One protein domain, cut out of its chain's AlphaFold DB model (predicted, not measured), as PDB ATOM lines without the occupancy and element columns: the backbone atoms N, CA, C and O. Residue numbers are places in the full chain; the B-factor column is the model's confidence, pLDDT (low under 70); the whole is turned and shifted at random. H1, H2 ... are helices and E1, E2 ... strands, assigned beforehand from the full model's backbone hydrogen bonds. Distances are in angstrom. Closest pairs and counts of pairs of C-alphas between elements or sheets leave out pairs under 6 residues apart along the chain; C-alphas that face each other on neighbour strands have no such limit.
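AT A GLANCE: This is residues 903 to 968 and 989 to 1029 of the 1052 residues of an uncharacterized protein of Phycicoccus sp. Root563 (UniProt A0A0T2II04). Picture a small, twisted sheet of four strands with the long helix H2 laid slantwise over one of its faces, while a second helix, H1, only grazes the sheet with its residues 918 to 923. H2 reaches past the sheet at its first residues, where residues 1001 to 1008, of which 1007 and 1008 belong to H2, stick out. The printed part has 107 residues, with E1, H1, E2, E3, E4 and H2 in that order along the chain; the sheet's order is E1, E4, E3, E2, and it is mixed. The class is mixed, helices and strands. The whole is only just compact, close to loose, with a radius of gyration of the C-alphas of 15.1 A and spans of 44 by 29 by 23 A.

IN THESE COORDINATES: Find C-alpha 903 at (12.823, 32.962, -35.794); from there E1 runs through residues 903 to 908, 16.1 A long. H1 follows at residues 917 to 930, 19.2 A. Next come E2, residues 935 to 937, 6.4 A; E3, residues 946 to 950, 13.7 A; and E4, residues 956 to 961, 16.3 A. Beyond the cut, look for H2 at residues 1007 to 1027, 30.1 A long, from C-alpha 1007 at (30.900, 43.079, -57.356) to C-alpha 1027 at (22.217, 21.541, -38.153).

HOW THE PARTS SIT: Start in the sheet, which is only just strongly twisted, with C-alphas up to 4.2 A off its best plane. Edge strand E1 is parallel to E4 at 16 degrees; look at N 905 and O 958, 2.8 A apart. E2, E3 and E4 form a meander, each strand the antiparallel neighbour of the one before. In the hairpin of E3 and E4, N 949 and O 957 are 2.8 A apart; in that of E2 and E3, N 937 and O 948 are 2.8 A apart. E1, H1 and E2 form a split strand-helix-strand unit, two strands of one sheet with a helix between them in the chain and E4 and E3 between them in the sheet; its crossover is right-handed. H2 is on the sheet at a height of 10.3 A, over E1, E4 and E3, and on the local plane stands at 31 degrees to E1, only just slantwise. Its closest C-alphas to E4 are those of Thr 1021 and Val 960, 6.3 A apart. H1 and H2 are apart. In H1 and H2 every O i to N i+4 pair is within hydrogen-bond range.

THE WHOLE: The two farthest C-alphas, those of Arg 953 and Lys 1004, are 45.3 A apart. Residues 969 to 988 are not printed, and C-alphas 968 and 989 are 14.4 A apart across this cut, which lies in the link from E4 to H2. Of the links that are printed whole, none is long. Residues 989 to 1006 hold no named element. The mean pLDDT of the printed part is 88.5; look for values under 70 at residues 999 to 1004.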
ATOM      1  N   ILE A 903      12.222  31.666 -35.459       93.94
ATOM      2  CA  ILE A 903      12.823  32.962 -35.794       93.94
ATOM      3  C   ILE A 903      14.218  32.720 -36.366       93.94
ATOM      4  O   ILE A 903      15.021  32.007 -35.766       93.94
ATOM      5  N   LEU A 904      14.529  33.343 -37.500       96.00
ATOM      6  CA  LEU A 904      15.860  33.317 -38.104       96.00
ATOM      7  C   LEU A 904      16.458  34.722 -38.133       96.00
ATOM      8  O   LEU A 904      15.852  35.642 -38.669       96.00
ATOM      9  N   ILE A 905      17.658  34.901 -37.594       96.94
ATOM     10  CA  ILE A 905      18.352  36.190 -37.568       96.94
ATOM     11  C   ILE A 905      19.576  36.136 -38.481       96.94
ATOM     12  O   ILE A 905      20.476  35.321 -38.273       96.94
ATOM     13  N   PHE A 906      19.641  37.038 -39.458       96.50
ATOM     14  CA  PHE A 906      20.844  37.342 -40.227       96.50
ATOM     15  C   PHE A 906      21.572  38.514 -39.574       96.50
ATOM     16  O   PHE A 906      21.212  39.675 -39.776       96.50
ATOM     17  N   ASP A 907      22.607  38.198 -38.799       94.00
ATOM     18  CA  ASP A 907      23.384  39.185 -38.059       94.00
ATOM     19  C   ASP A 907      24.681  39.539 -38.799       94.00
ATOM     20  O   ASP A 907      25.662  38.791 -38.773       94.00
ATOM     21  N   ALA A 908      24.706  40.710 -39.434       90.44
ATOM     22  CA  ALA A 908      25.914  41.286 -40.026       90.44
ATOM     23  C   ALA A 908      26.452  42.489 -39.226       90.44
ATOM     24  O   ALA A 908      26.994  43.448 -39.790       90.44
ATOM     25  N   SER A 909      26.270  42.472 -37.902       85.50
ATOM     26  CA  SER A 909      26.871  43.449 -36.991       85.50
ATOM     27  C   SER A 909      28.400  43.377 -37.006       85.50
ATOM     28  O   SER A 909      29.015  42.312 -37.098       85.50
ATOM     29  N   ASN A 910      29.037  44.541 -36.867       83.69
ATOM     30  CA  ASN A 910      30.491  44.649 -36.783       83.69
ATOM     31  C   ASN A 910      30.994  44.461 -35.340       83.69
ATOM     32  O   ASN A 910      31.741  45.288 -34.816       83.69
ATOM     33  N   ASP A 911      30.524  43.400 -34.687       82.31
ATOM     34  CA  ASP A 911      30.893  43.062 -33.315       82.31
ATOM     35  C   ASP A 911      32.377  42.656 -33.215       82.31
ATOM     36  O   ASP A 911      32.916  42.035 -34.146       82.31
ATOM     37  N   PRO A 912      33.046  42.914 -32.071       79.12
ATOM     38  CA  PRO A 912      34.359  42.343 -31.796       79.12
ATOM     39  C   PRO A 912      34.364  40.814 -31.981       79.12
ATOM     40  O   PRO A 912      33.355  40.161 -31.675       79.12
ATOM     41  N   PRO A 913      35.474  40.217 -32.461       74.31
ATOM     42  CA  PRO A 913      35.564  38.777 -32.671       74.31
ATOM     43  C   PRO A 913      35.083  37.983 -31.455       74.31
ATOM     44  O   PRO A 913      35.504  38.252 -30.339       74.31
ATOM     45  N   GLN A 914      34.201  37.008 -31.694       75.44
ATOM     46  CA  GLN A 914      33.650  36.091 -30.684       75.44
ATOM     47  C   GLN A 914      32.799  36.731 -29.567       75.44
ATOM     48  O   GLN A 914      32.327  36.002 -28.700       75.44
ATOM     49  N   SER A 915      32.532  38.041 -29.595       83.56
ATOM     50  CA  SER A 915      31.765  38.712 -28.527       83.56
ATOM     51  C   SER A 915      30.254  38.483 -28.597       83.56
ATOM     52  O   SER A 915      29.612  38.388 -27.558       83.56
ATOM     53  N   TRP A 916      29.686  38.399 -29.809       89.56
ATOM     54  CA  TRP A 916      28.233  38.304 -30.033       89.56
ATOM     55  C   TRP A 916      27.429  39.413 -29.326       89.56
ATOM     56  O   TRP A 916      26.273  39.201 -28.959       89.56
ATOM     57  N   SER A 917      28.029  40.594 -29.137       89.38
ATOM     58  CA  SER A 917      27.463  41.677 -28.328       89.38
ATOM     59  C   SER A 917      26.089  42.138 -28.798       89.38
ATOM     60  O   SER A 917      25.211  42.316 -27.961       89.38
ATOM     61  N   ALA A 918      25.858  42.273 -30.111       90.00
ATOM     62  CA  ALA A 918      24.562  42.722 -30.619       90.00
ATOM     63  C   ALA A 918      23.423  41.753 -30.248       90.00
ATOM     64  O   ALA A 918      22.342  42.180 -29.850       90.00
ATOM     65  N   VAL A 919      23.688  40.447 -30.331       93.00
ATOM     66  CA  VAL A 919      22.729  39.384 -29.989       93.00
ATOM     67  C   VAL A 919      22.544  39.289 -28.477       93.00
ATOM     68  O   VAL A 919      21.415  39.174 -28.009       93.00
ATOM     69  N   GLY A 920      23.629  39.377 -27.703       92.75
ATOM     70  CA  GLY A 920      23.566  39.380 -26.239       92.75
ATOM     71  C   GLY A 920      22.752  40.556 -25.691       92.75
ATOM     72  O   GLY A 920      21.875  40.358 -24.850       92.75
ATOM     73  N   ASP A 921      22.977  41.756 -26.228       91.25
ATOM     74  CA  ASP A 921      22.211  42.959 -25.899       91.25
ATOM     75  C   ASP A 921      20.720  42.789 -26.228       91.25
ATOM     76  O   ASP A 921      19.865  43.189 -25.436       91.25
ATOM     77  N   ALA A 922      20.397  42.195 -27.382       93.25
ATOM     78  CA  ALA A 922      19.018  41.943 -27.786       93.25
ATOM     79  C   ALA A 922      18.332  40.907 -26.879       93.25
ATOM     80  O   ALA A 922      17.209  41.141 -26.447       93.25
ATOM     81  N   ILE A 923      19.009  39.812 -26.514       94.75
ATOM     82  CA  ILE A 923      18.480  38.806 -25.572       94.75
ATOM     83  C   ILE A 923      18.198  39.430 -24.200       94.75
ATOM     84  O   ILE A 923      17.172  39.130 -23.592       94.75
ATOM     85  N   ALA A 924      19.061  40.332 -23.720       91.88
ATOM     86  CA  ALA A 924      18.827  41.042 -22.463       91.88
ATOM     87  C   ALA A 924      17.560  41.916 -22.519       91.88
ATOM     88  O   ALA A 924      16.792  41.945 -21.560       91.88
ATOM     89  N   VAL A 925      17.318  42.590 -23.650       90.88
ATOM     90  CA  VAL A 925      16.083  43.358 -23.890       90.88
ATOM     91  C   VAL A 925      14.872  42.431 -23.986       90.88
ATOM     92  O   VAL A 925      13.856  42.715 -23.367       90.88
ATOM     93  N   VAL A 926      14.974  41.313 -24.711       92.88
ATOM     94  CA  VAL A 926      13.900  40.310 -24.828       92.88
ATOM     95  C   VAL A 926      13.494  39.783 -23.451       92.88
ATOM     96  O   VAL A 926      12.308  39.754 -23.137       92.88
ATOM     97  N   ARG A 927      14.464  39.433 -22.601       92.38
ATOM     98  CA  ARG A 927      14.180  38.963 -21.242       92.38
ATOM     99  C   ARG A 927      13.532  40.055 -20.385       92.38
ATOM    100  O   ARG A 927      12.578  39.766 -19.678       92.38
ATOM    101  N   ALA A 928      14.036  41.288 -20.452       88.81
ATOM    102  CA  ALA A 928      13.542  42.392 -19.627       88.81
ATOM    103  C   ALA A 928      12.150  42.899 -20.044       88.81
ATOM    104  O   ALA A 928      11.338  43.212 -19.182       88.81
ATOM    105  N   ASP A 929      11.878  42.983 -21.350       87.31
ATOM    106  CA  ASP A 929      10.684  43.652 -21.882       87.31
ATOM    107  C   ASP A 929       9.565  42.678 -22.282       87.31
ATOM    108  O   ASP A 929       8.405  43.081 -22.347       87.31
ATOM    109  N   LEU A 930       9.906  41.435 -22.643       89.31
ATOM    110  CA  LEU A 930       8.968  40.449 -23.200       89.31
ATOM    111  C   LEU A 930       8.812  39.202 -22.326       89.31
ATOM    112  O   LEU A 930       8.040  38.317 -22.689       89.31
ATOM    113  N   ASP A 931       9.555  39.118 -21.218       90.19
ATOM    114  CA  ASP A 931       9.576  37.963 -20.316       90.19
ATOM    115  C   ASP A 931       9.819  36.637 -21.067       90.19
ATOM    116  O   ASP A 931       9.151  35.627 -20.848       90.19
ATOM    117  N   ILE A 932      10.743  36.658 -22.038       91.62
ATOM    118  CA  ILE A 932      11.157  35.495 -22.839       91.62
ATOM    119  C   ILE A 932      12.602  35.136 -22.517       91.62
ATOM    120  O   ILE A 932      13.504  35.968 -22.641       91.62
ATOM    121  N   ASP A 933      12.823  33.885 -22.112       93.44
ATOM    122  CA  ASP A 933      14.137  33.398 -21.712       93.44
ATOM    123  C   ASP A 933      14.757  32.542 -22.815       93.44
ATOM    124  O   ASP A 933      14.553  31.332 -22.900       93.44
ATOM    125  N   LEU A 934      15.531  33.189 -23.687       94.69
ATOM    126  CA  LEU A 934      16.227  32.521 -24.783       94.69
ATOM    127  C   LEU A 934      17.475  31.790 -24.271       94.69
ATOM    128  O   LEU A 934      18.547  32.378 -24.105       94.69
ATOM    129  N   GLN A 935      17.350  30.479 -24.072       94.12
ATOM    130  CA  GLN A 935      18.432  29.623 -23.591       94.12
ATOM    131  C   GLN A 935      19.247  29.059 -24.753       94.12
ATOM    132  O   GLN A 935      18.703  28.423 -25.663       94.12
ATOM    133  N   ARG A 936      20.568  29.270 -24.719       94.31
ATOM    134  CA  ARG A 936      21.488  28.763 -25.746       94.31
ATOM    135  C   ARG A 936      21.453  27.235 -25.787       94.31
ATOM    136  O   ARG A 936      21.685  26.579 -24.778       94.31
ATOM    137  N   GLN A 937      21.245  26.694 -26.978       92.50
ATOM    138  CA  GLN A 937      21.357  25.269 -27.261       92.50
ATOM    139  C   GLN A 937      22.798  24.938 -27.655       92.50
ATOM    140  O   GLN A 937      23.414  25.655 -28.444       92.50
ATOM    141  N   MET A 938      23.342  23.860 -27.094       88.69
ATOM    142  CA  MET A 938      24.673  23.365 -27.448       88.69
ATOM    143  C   MET A 938      24.537  22.341 -28.573       88.69
ATOM    144  O   MET A 938      23.894  21.310 -28.394       88.69
ATOM    145  N   ILE A 939      25.133  22.640 -29.725       87.06
ATOM    146  CA  ILE A 939      25.131  21.770 -30.904       87.06
ATOM    147  C   ILE A 939      26.535  21.166 -31.055       87.06
ATOM    148  O   ILE A 939      27.534  21.882 -30.962       87.06
ATOM    149  N   GLU A 940      26.621  19.852 -31.260       84.50
ATOM    150  CA  GLU A 940      27.891  19.177 -31.553       84.50
ATOM    151  C   GLU A 940      28.453  19.674 -32.894       84.50
ATOM    152  O   GLU A 940      27.705  19.892 -33.848       84.50
ATOM    153  N   ASP A 941      29.767  19.897 -32.947       84.75
ATOM    154  CA  ASP A 941      30.455  20.484 -34.101       84.75
ATOM    155  C   ASP A 941      29.893  21.853 -34.555       84.75
ATOM    156  O   ASP A 941      30.031  22.214 -35.715       84.75
ATOM    157  N   GLU A 942      29.275  22.659 -33.677       88.31
ATOM    158  CA  GLU A 942      28.674  23.960 -34.039       88.31
ATOM    159  C   GLU A 942      29.628  24.870 -34.860       88.31
ATOM    160  O   GLU A 942      30.728  25.194 -34.397       88.31
ATOM    161  N   PRO A 943      29.228  25.340 -36.060       91.31
ATOM    162  CA  PRO A 943      30.048  26.231 -36.863       91.31
ATOM    163  C   PRO A 943      30.160  27.611 -36.211       91.31
ATOM    164  O   PRO A 943      29.229  28.074 -35.546       91.31
ATOM    165  N   PRO A 944      31.257  28.345 -36.462       91.25
ATOM    166  CA  PRO A 944      31.539  29.600 -35.767       91.25
ATOM    167  C   PRO A 944      30.515  30.716 -36.040       91.25
ATOM    168  O   PRO A 944      30.493  31.702 -35.305       91.25
ATOM    169  N   TRP A 945      29.689  30.592 -37.085       93.00
ATOM    170  CA  TRP A 945      28.632  31.545 -37.446       93.00
ATOM    171  C   TRP A 945      27.259  31.229 -36.848       93.00
ATOM    172  O   TRP A 945      26.354  32.046 -37.009       93.00
ATOM    173  N   LEU A 946      27.065  30.070 -36.211       95.00
ATOM    174  CA  LEU A 946      25.757  29.618 -35.732       95.00
ATOM    175  C   LEU A 946      25.637  29.773 -34.219       95.00
ATOM    176  O   LEU A 946      26.546  29.405 -33.476       95.00
ATOM    177  N   ARG A 947      24.482  30.264 -33.769       94.62
ATOM    178  CA  ARG A 947      23.969  30.050 -32.411       94.62
ATOM    179  C   ARG A 947      22.482  29.728 -32.485       94.62
ATOM    180  O   ARG A 947      21.749  30.411 -33.196       94.62
ATOM    181  N   CYS A 948      22.043  28.715 -31.746       94.12
ATOM    182  CA  CYS A 948      20.626  28.397 -31.584       94.12
ATOM    183  C   CYS A 948      20.188  28.691 -30.147       94.12
ATOM    184  O   CYS A 948      20.923  28.419 -29.195       94.12
ATOM    185  N   TYR A 949      18.991  29.245 -29.994       95.12
ATOM    186  CA  TYR A 949      18.366  29.526 -28.712       95.12
ATOM    187  C   TYR A 949      16.949  28.970 -28.692       95.12
ATOM    188  O   TYR A 949      16.274  28.913 -29.721       95.12
ATOM    189  N   ARG A 950      16.488  28.583 -27.506       92.31
ATOM    190  CA  ARG A 950      15.137  28.073 -27.295       92.31
ATOM    191  C   ARG A 950      14.555  28.643 -26.010       92.31
ATOM    192  O   ARG A 950      15.258  28.713 -25.007       92.31
ATOM    193  N   ASP A 951      13.288  29.030 -26.054       91.38
ATOM    194  CA  ASP A 951      12.493  29.343 -24.864       91.38
ATOM    195  C   ASP A 951      11.719  28.087 -24.415       91.38
ATOM    196  O   ASP A 951      11.283  27.302 -25.270       91.38
ATOM    197  N   PRO A 952      11.498  27.880 -23.104       85.25
ATOM    198  CA  PRO A 952      10.712  26.754 -22.592       85.25
ATOM    199  C   PRO A 952       9.295  26.627 -23.178       85.25
ATOM    200  O   PRO A 952       8.758  25.522 -23.219       85.25
ATOM    201  N   ARG A 953       8.696  27.717 -23.679       82.75
ATOM    202  CA  ARG A 953       7.382  27.714 -24.353       82.75
ATOM    203  C   ARG A 953       7.443  27.268 -25.818       82.75
ATOM    204  O   ARG A 953       6.425  27.279 -26.502       82.75
ATOM    205  N   GLY A 954       8.611  26.852 -26.310       81.75
ATOM    206  CA  GLY A 954       8.770  26.242 -27.632       81.75
ATOM    207  C   GLY A 954       9.153  27.201 -28.760       81.75
ATOM    208  O   GLY A 954       9.175  26.776 -29.913       81.75
ATOM    209  N   LEU A 955       9.487  28.460 -28.452       89.25
ATOM    210  CA  LEU A 955      10.067  29.388 -29.425       89.25
ATOM    211  C   LEU A 955      11.516  28.993 -29.728       89.25
ATOM    212  O   LEU A 955      12.335  28.883 -28.815       89.25
ATOM    213  N   GLU A 956      11.842  28.830 -31.006       91.62
ATOM    214  CA  GLU A 956      13.193  28.534 -31.477       91.62
ATOM    215  C   GLU A 956      13.769  29.707 -32.277       91.62
ATOM    216  O   GLU A 956      13.150  30.199 -33.222       91.62
ATOM    217  N   VAL A 957      14.974  30.143 -31.908       95.12
ATOM    218  CA  VAL A 957      15.686  31.257 -32.540       95.12
ATOM    219  C   VAL A 957      17.025  30.764 -33.073       95.12
ATOM    220  O   VAL A 957      17.907  30.374 -32.309       95.12
ATOM    221  N   VAL A 958      17.207  30.839 -34.386       95.88
ATOM    222  CA  VAL A 958      18.470  30.526 -35.059       95.88
ATOM    223  C   VAL A 958      19.137  31.828 -35.476       95.88
ATOM    224  O   VAL A 958      18.552  32.633 -36.196       95.88
ATOM    225  N   VAL A 959      20.376  32.045 -35.044       96.62
ATOM    226  CA  VAL A 959      21.175  33.215 -35.418       96.62
ATOM    227  C   VAL A 959      22.317  32.780 -36.324       96.62
ATOM    228  O   VAL A 959      23.146  31.949 -35.946       96.62
ATOM    229  N   VAL A 960      22.367  33.375 -37.514       96.25
ATOM    230  CA  VAL A 960      23.427  33.198 -38.508       96.25
ATOM    231  C   VAL A 960      24.204  34.507 -38.602       96.25
ATOM    232  O   VAL A 960      23.698  35.511 -39.105       96.25
ATOM    233  N   LYS A 961      25.441  34.501 -38.104       94.38
ATOM    234  CA  LYS A 961      26.291  35.690 -38.003       94.38
ATOM    235  C   LYS A 961      27.339  35.742 -39.110       94.38
ATOM    236  O   LYS A 961      27.997  34.743 -39.401       94.38
ATOM    237  N   SER A 962      27.588  36.921 -39.674       92.62
ATOM    238  CA  SER A 962      28.724  37.121 -40.575       92.62
ATOM    239  C   SER A 962      30.034  37.102 -39.777       92.62
ATOM    240  O   SER A 962      30.423  38.094 -39.154       92.62
ATOM    241  N   VAL A 963      30.732  35.970 -39.782       90.94
ATOM    242  CA  VAL A 963      32.024  35.810 -39.100       90.94
ATOM    243  C   VAL A 963      33.091  35.320 -40.062       90.94
ATOM    244  O   VAL A 963      32.804  34.676 -41.069       90.94
ATOM    245  N   ARG A 964      34.341  35.640 -39.735       89.19
ATOM    246  CA  ARG A 964      35.497  35.065 -40.412       89.19
ATOM    247  C   ARG A 964      35.646  33.609 -39.979       89.19
ATOM    248  O   ARG A 964      35.542  33.324 -38.787       89.19
ATOM    249  N   VAL A 965      35.904  32.725 -40.934       87.50
ATOM    250  CA  VAL A 965      36.033  31.282 -40.697       87.50
ATOM    251  C   VAL A 965      37.468  30.882 -40.978       87.50
ATOM    252  O   VAL A 965      37.852  30.701 -42.127       87.50
ATOM    253  N   GLU A 966      38.293  30.820 -39.943       82.56
ATOM    254  CA  GLU A 966      39.699  30.466 -40.118       82.56
ATOM    255  C   GLU A 966      39.859  28.956 -40.339       82.56
ATOM    256  O   GLU A 966      39.115  28.175 -39.740       82.56
ATOM    257  N   PRO A 967      40.796  28.531 -41.206       79.31
ATOM    258  CA  PRO A 967      41.122  27.120 -41.325       79.31
ATOM    259  C   PRO A 967      41.686  26.613 -39.988       79.31
ATOM    260  O   PRO A 967      42.390  27.359 -39.297       79.31
ATOM    261  N   PRO A 968      41.405  25.356 -39.611       78.25
ATOM    262  CA  PRO A 968      41.961  24.778 -38.396       78.25
ATOM    263  C   PRO A 968      43.495  24.758 -38.452       78.25
ATOM    264  O   PRO A 968      44.096  24.583 -39.515       78.25
ATOM    265  N   GLN A 989      38.416  35.704 -48.564       91.38
ATOM    266  CA  GLN A 989      38.829  35.811 -47.164       91.38
ATOM    267  C   GLN A 989      40.355  35.729 -46.987       91.38
ATOM    268  O   GLN A 989      40.909  36.422 -46.133       91.38
ATOM    269  N   ILE A 990      41.046  34.916 -47.793       88.69
ATOM    270  CA  ILE A 990      42.519  34.846 -47.801       88.69
ATOM    271  C   ILE A 990      43.112  36.196 -48.222       88.69
ATOM    272  O   ILE A 990      44.033  36.705 -47.581       88.69
ATOM    273  N   ASN A 991      42.544  36.803 -49.265       89.19
ATOM    274  CA  ASN A 991      43.050  38.044 -49.848       89.19
ATOM    275  C   ASN A 991      42.601  39.315 -49.098       89.19
ATOM    276  O   ASN A 991      43.203  40.374 -49.274       89.19
ATOM    277  N   ASN A 992      41.573  39.236 -48.245       89.00
ATOM    278  CA  ASN A 992      41.001  40.386 -47.539       89.00
ATOM    279  C   ASN A 992      40.899  40.118 -46.032       89.00
ATOM    280  O   ASN A 992      39.909  39.576 -45.547       89.00
ATOM    281  N   LYS A 993      41.900  40.572 -45.268       85.00
ATOM    282  CA  LYS A 993      41.979  40.344 -43.811       85.00
ATOM    283  C   LYS A 993      40.812  40.938 -43.016       85.00
ATOM    284  O   LYS A 993      40.458  40.395 -41.974       85.00
ATOM    285  N   ASP A 994      40.219  42.018 -43.516       82.69
ATOM    286  CA  ASP A 994      39.096  42.689 -42.862       82.69
ATOM    287  C   ASP A 994      37.761  41.965 -43.107       82.69
ATOM    288  O   ASP A 994      36.764  42.319 -42.492       82.69
ATOM    289  N   PHE A 995      37.688  40.980 -44.010       87.25
ATOM    290  CA  PHE A 995      36.447  40.263 -44.307       87.25
ATOM    291  C   PHE A 995      36.046  39.324 -43.147       87.25
ATOM    292  O   PHE A 995      36.907  38.617 -42.620       87.25
ATOM    293  N   PRO A 996      34.756  39.258 -42.751       84.56
ATOM    294  CA  PRO A 996      33.600  40.037 -43.223       84.56
ATOM    295  C   PRO A 996      33.315  41.317 -42.399       84.56
ATOM    296  O   PRO A 996      32.246  41.909 -42.535       84.56
ATOM    297  N   ARG A 997      34.258  41.789 -41.577       76.88
ATOM    298  CA  ARG A 997      34.138  42.939 -40.651       76.88
ATOM    299  C   ARG A 997      34.659  44.278 -41.185       76.88
ATOM    300  O   ARG A 997      34.997  45.183 -40.423       76.88
ATOM    301  N   ALA A 998      34.759  44.436 -42.498       74.50
ATOM    302  CA  ALA A 998      35.260  45.683 -43.053       74.50
ATOM    303  C   ALA A 998      34.309  46.848 -42.696       74.50
ATOM    304  O   ALA A 998      33.089  46.722 -42.846       74.50
ATOM    305  N   PRO A 999      34.850  47.986 -42.221       68.75
ATOM    306  CA  PRO A 999      34.048  49.051 -41.635       68.75
ATOM    307  C   PRO A 999      33.091  49.662 -42.659       68.75
ATOM    308  O   PRO A 999      33.443  49.848 -43.824       68.75
ATOM    309  N   THR A1000      31.908  50.082 -42.209       61.75
ATOM    310  CA  THR A1000      30.915  50.796 -43.035       61.75
ATOM    311  C   THR A1000      31.434  52.125 -43.588       61.75
ATOM    312  O   THR A1000      30.920  52.614 -44.587       61.75
ATOM    313  N   ALA A1001      32.496  52.699 -43.015       59.25
ATOM    314  CA  ALA A1001      33.196  53.848 -43.593       59.25
ATOM    315  C   ALA A1001      33.972  53.502 -44.887       59.25
ATOM    316  O   ALA A1001      34.233  54.384 -45.708       59.25
ATOM    317  N   ARG A1002      34.327  52.224 -45.106       63.12
ATOM    318  CA  ARG A1002      35.004  51.738 -46.318       63.12
ATOM    319  C   ARG A1002      33.975  51.465 -47.413       63.12
ATOM    320  O   ARG A1002      33.492  50.352 -47.595       63.12
ATOM    321  N   GLN A1003      33.698  52.514 -48.175       61.03
ATOM    322  CA  GLN A1003      32.655  52.544 -49.204       61.03
ATOM    323  C   GLN A1003      33.130  52.100 -50.603       61.03
ATOM    324  O   GLN A1003      32.385  52.180 -51.574       61.03
ATOM    325  N   LYS A1004      34.369  51.597 -50.727       68.00
ATOM    326  CA  LYS A1004      34.858  50.918 -51.941       68.00
ATOM    327  C   LYS A1004      34.360  49.471 -51.947       68.00
ATOM    328  O   LYS A1004      35.147  48.565 -51.695       68.00
ATOM    329  N   PHE A1005      33.063  49.293 -52.170       79.69
ATOM    330  CA  PHE A1005      32.418  47.986 -52.264       79.69
ATOM    331  C   PHE A1005      32.229  47.620 -53.742       79.69
ATOM    332  O   PHE A1005      31.779  48.454 -54.526       79.69
ATOM    333  N   GLY A1006      32.683  46.431 -54.142       85.50
ATOM    334  CA  GLY A1006      32.660  45.959 -55.533       85.50
ATOM    335  C   GLY A1006      31.782  44.726 -55.727       85.50
ATOM    336  O   GLY A1006      31.265  44.165 -54.764       85.50
ATOM    337  N   ASP A1007      31.656  44.275 -56.970       87.12
ATOM    338  CA  ASP A1007      30.900  43.079 -57.356       87.12
ATOM    339  C   ASP A1007      31.465  41.788 -56.735       87.12
ATOM    340  O   ASP A1007      30.708  40.996 -56.179       87.12
ATOM    341  N   LEU A1008      32.790  41.598 -56.742       90.00
ATOM    342  CA  LEU A1008      33.430  40.420 -56.137       90.00
ATOM    343  C   LEU A1008      33.224  40.366 -54.620       90.00
ATOM    344  O   LEU A1008      32.992  39.300 -54.052       90.00
ATOM    345  N   GLU A1009      33.293  41.525 -53.964       91.25
ATOM    346  CA  GLU A1009      33.031  41.635 -52.532       91.25
ATOM    347  C   GLU A1009      31.551  41.361 -52.235       91.25
ATOM    348  O   GLU A1009      31.244  40.586 -51.332       91.25
ATOM    349  N   PHE A1010      30.634  41.900 -53.045       92.00
ATOM    350  CA  PHE A1010      29.207  41.585 -52.971       92.00
ATOM    351  C   PHE A1010      28.938  40.080 -53.077       92.00
ATOM    352  O   PHE A1010      28.247  39.521 -52.221       92.00
ATOM    353  N   GLU A1011      29.530  39.399 -54.060       93.06
ATOM    354  CA  GLU A1011      29.375  37.950 -54.227       93.06
ATOM    355  C   GLU A1011      30.011  37.139 -53.091       93.06
ATOM    356  O   GLU A1011      29.482  36.086 -52.734       93.06
ATOM    357  N   ALA A1012      31.098  37.619 -52.480       94.31
ATOM    358  CA  ALA A1012      31.692  36.972 -51.313       94.31
ATOM    359  C   ALA A1012      30.775  37.058 -50.078       94.31
ATOM    360  O   ALA A1012      30.542  36.042 -49.423       94.31
ATOM    361  N   TYR A1013      30.193  38.228 -49.780       94.38
ATOM    362  CA  TYR A1013      29.226  38.369 -48.677       94.38
ATOM    363  C   TYR A1013      27.947  37.565 -48.931       94.38
ATOM    364  O   TYR A1013      27.475  36.865 -48.034       94.38
ATOM    365  N   ARG A1014      27.411  37.616 -50.158       95.44
ATOM    366  CA  ARG A1014      26.224  36.846 -50.556       95.44
ATOM    367  C   ARG A1014      26.472  35.339 -50.500       95.44
ATOM    368  O   ARG A1014      25.630  34.595 -50.006       95.44
ATOM    369  N   GLY A1015      27.628  34.882 -50.980       95.88
ATOM    370  CA  GLY A1015      28.035  33.479 -50.912       95.88
ATOM    371  C   GLY A1015      28.223  32.992 -49.475       95.88
ATOM    372  O   GLY A1015      27.774  31.895 -49.147       95.88
ATOM    373  N   LEU A1016      28.824  33.824 -48.612       95.88
ATOM    374  CA  LEU A1016      28.967  33.537 -47.184       95.88
ATOM    375  C   LEU A1016      27.596  33.395 -46.514       95.88
ATOM    376  O   LEU A1016      27.368  32.400 -45.836       95.88
ATOM    377  N   GLY A1017      26.682  34.345 -46.744       96.06
ATOM    378  CA  GLY A1017      25.320  34.296 -46.205       96.06
ATOM    379  C   GLY A1017      24.577  33.032 -46.625       96.06
ATOM    380  O   GLY A1017      24.079  32.304 -45.776       96.06
ATOM    381  N   TYR A1018      24.595  32.707 -47.920       96.81
ATOM    382  CA  TYR A1018      23.943  31.504 -48.443       96.81
ATOM    383  C   TYR A1018      24.480  30.218 -47.798       96.81
ATOM    384  O   TYR A1018      23.715  29.424 -47.250       96.81
ATOM    385  N   ALA A1019      25.801  30.014 -47.828       96.06
ATOM    386  CA  ALA A1019      26.411  28.787 -47.318       96.06
ATOM    387  C   ALA A1019      26.257  28.640 -45.798       96.06
ATOM    388  O   ALA A1019      25.984  27.537 -45.309       96.06
ATOM    389  N   ALA A1020      26.390  29.748 -45.062       95.88
ATOM    390  CA  ALA A1020      26.184  29.776 -43.622       95.88
ATOM    391  C   ALA A1020      24.742  29.387 -43.277       95.88
ATOM    392  O   ALA A1020      24.539  28.473 -42.479       95.88
ATOM    393  N   THR A1021      23.753  29.996 -43.939       96.56
ATOM    394  CA  THR A1021      22.332  29.717 -43.700       96.56
ATOM    395  C   THR A1021      21.954  28.281 -44.039       96.56
ATOM    396  O   THR A1021      21.372  27.617 -43.188       96.56
ATOM    397  N   VAL A1022      22.323  27.750 -45.212       95.19
ATOM    398  CA  VAL A1022      22.014  26.347 -45.570       95.19
ATOM    399  C   VAL A1022      22.581  25.373 -44.532       95.19
ATOM    400  O   VAL A1022      21.900  24.435 -44.116       95.19
ATOM    401  N   THR A1023      23.819  25.602 -44.089       93.69
ATOM    402  CA  THR A1023      24.458  24.763 -43.067       93.69
ATOM    403  C   THR A1023      23.715  24.854 -41.736       93.69
ATOM    404  O   THR A1023      23.404  23.826 -41.137       93.69
ATOM    405  N   SER A1024      23.370  26.068 -41.304       94.56
ATOM    406  CA  SER A1024      22.626  26.304 -40.068       94.56
ATOM    407  C   SER A1024      21.243  25.650 -40.078       94.56
ATOM    408  O   SER A1024      20.888  24.985 -39.109       94.56
ATOM    409  N   LEU A1025      20.495  25.752 -41.181       93.06
ATOM    410  CA  LEU A1025      19.174  25.125 -41.312       93.06
ATOM    411  C   LEU A1025      19.242  23.595 -41.187       93.06
ATOM    412  O   LEU A1025      18.368  22.993 -40.568       93.06
ATOM    413  N   ARG A1026      20.289  22.962 -41.730       91.12
ATOM    414  CA  ARG A1026      20.507  21.510 -41.593       91.12
ATOM    415  C   ARG A1026      20.868  21.115 -40.165       91.12
ATOM    416  O   ARG A1026      20.308  20.158 -39.647       91.12
ATOM    417  N   MET A1027      21.775  21.851 -39.521       88.81
ATOM    418  CA  MET A1027      22.217  21.541 -38.153       88.81
ATOM    419  C   MET A1027      21.122  21.750 -37.108       88.81
ATOM    420  O   MET A1027      21.072  21.031 -36.115       88.81
ATOM    421  N   CYS A1028      20.214  22.696 -37.348       88.12
ATOM    422  CA  CYS A1028      19.029  22.897 -36.521       88.12
ATOM    423  C   CYS A1028      17.857  21.975 -36.909       88.12
ATOM    424  O   CYS A1028      16.781  22.108 -36.339       88.12
ATOM    425  N   HIS A1029      18.045  21.039 -37.850       86.94
ATOM    426  CA  HIS A1029      17.016  20.110 -38.341       86.94
ATOM    427  C   HIS A1029      15.768  20.797 -38.924       86.94
ATOM    428  O   HIS A1029      14.682  20.222 -38.937       86.94
TER     429      HIS A1029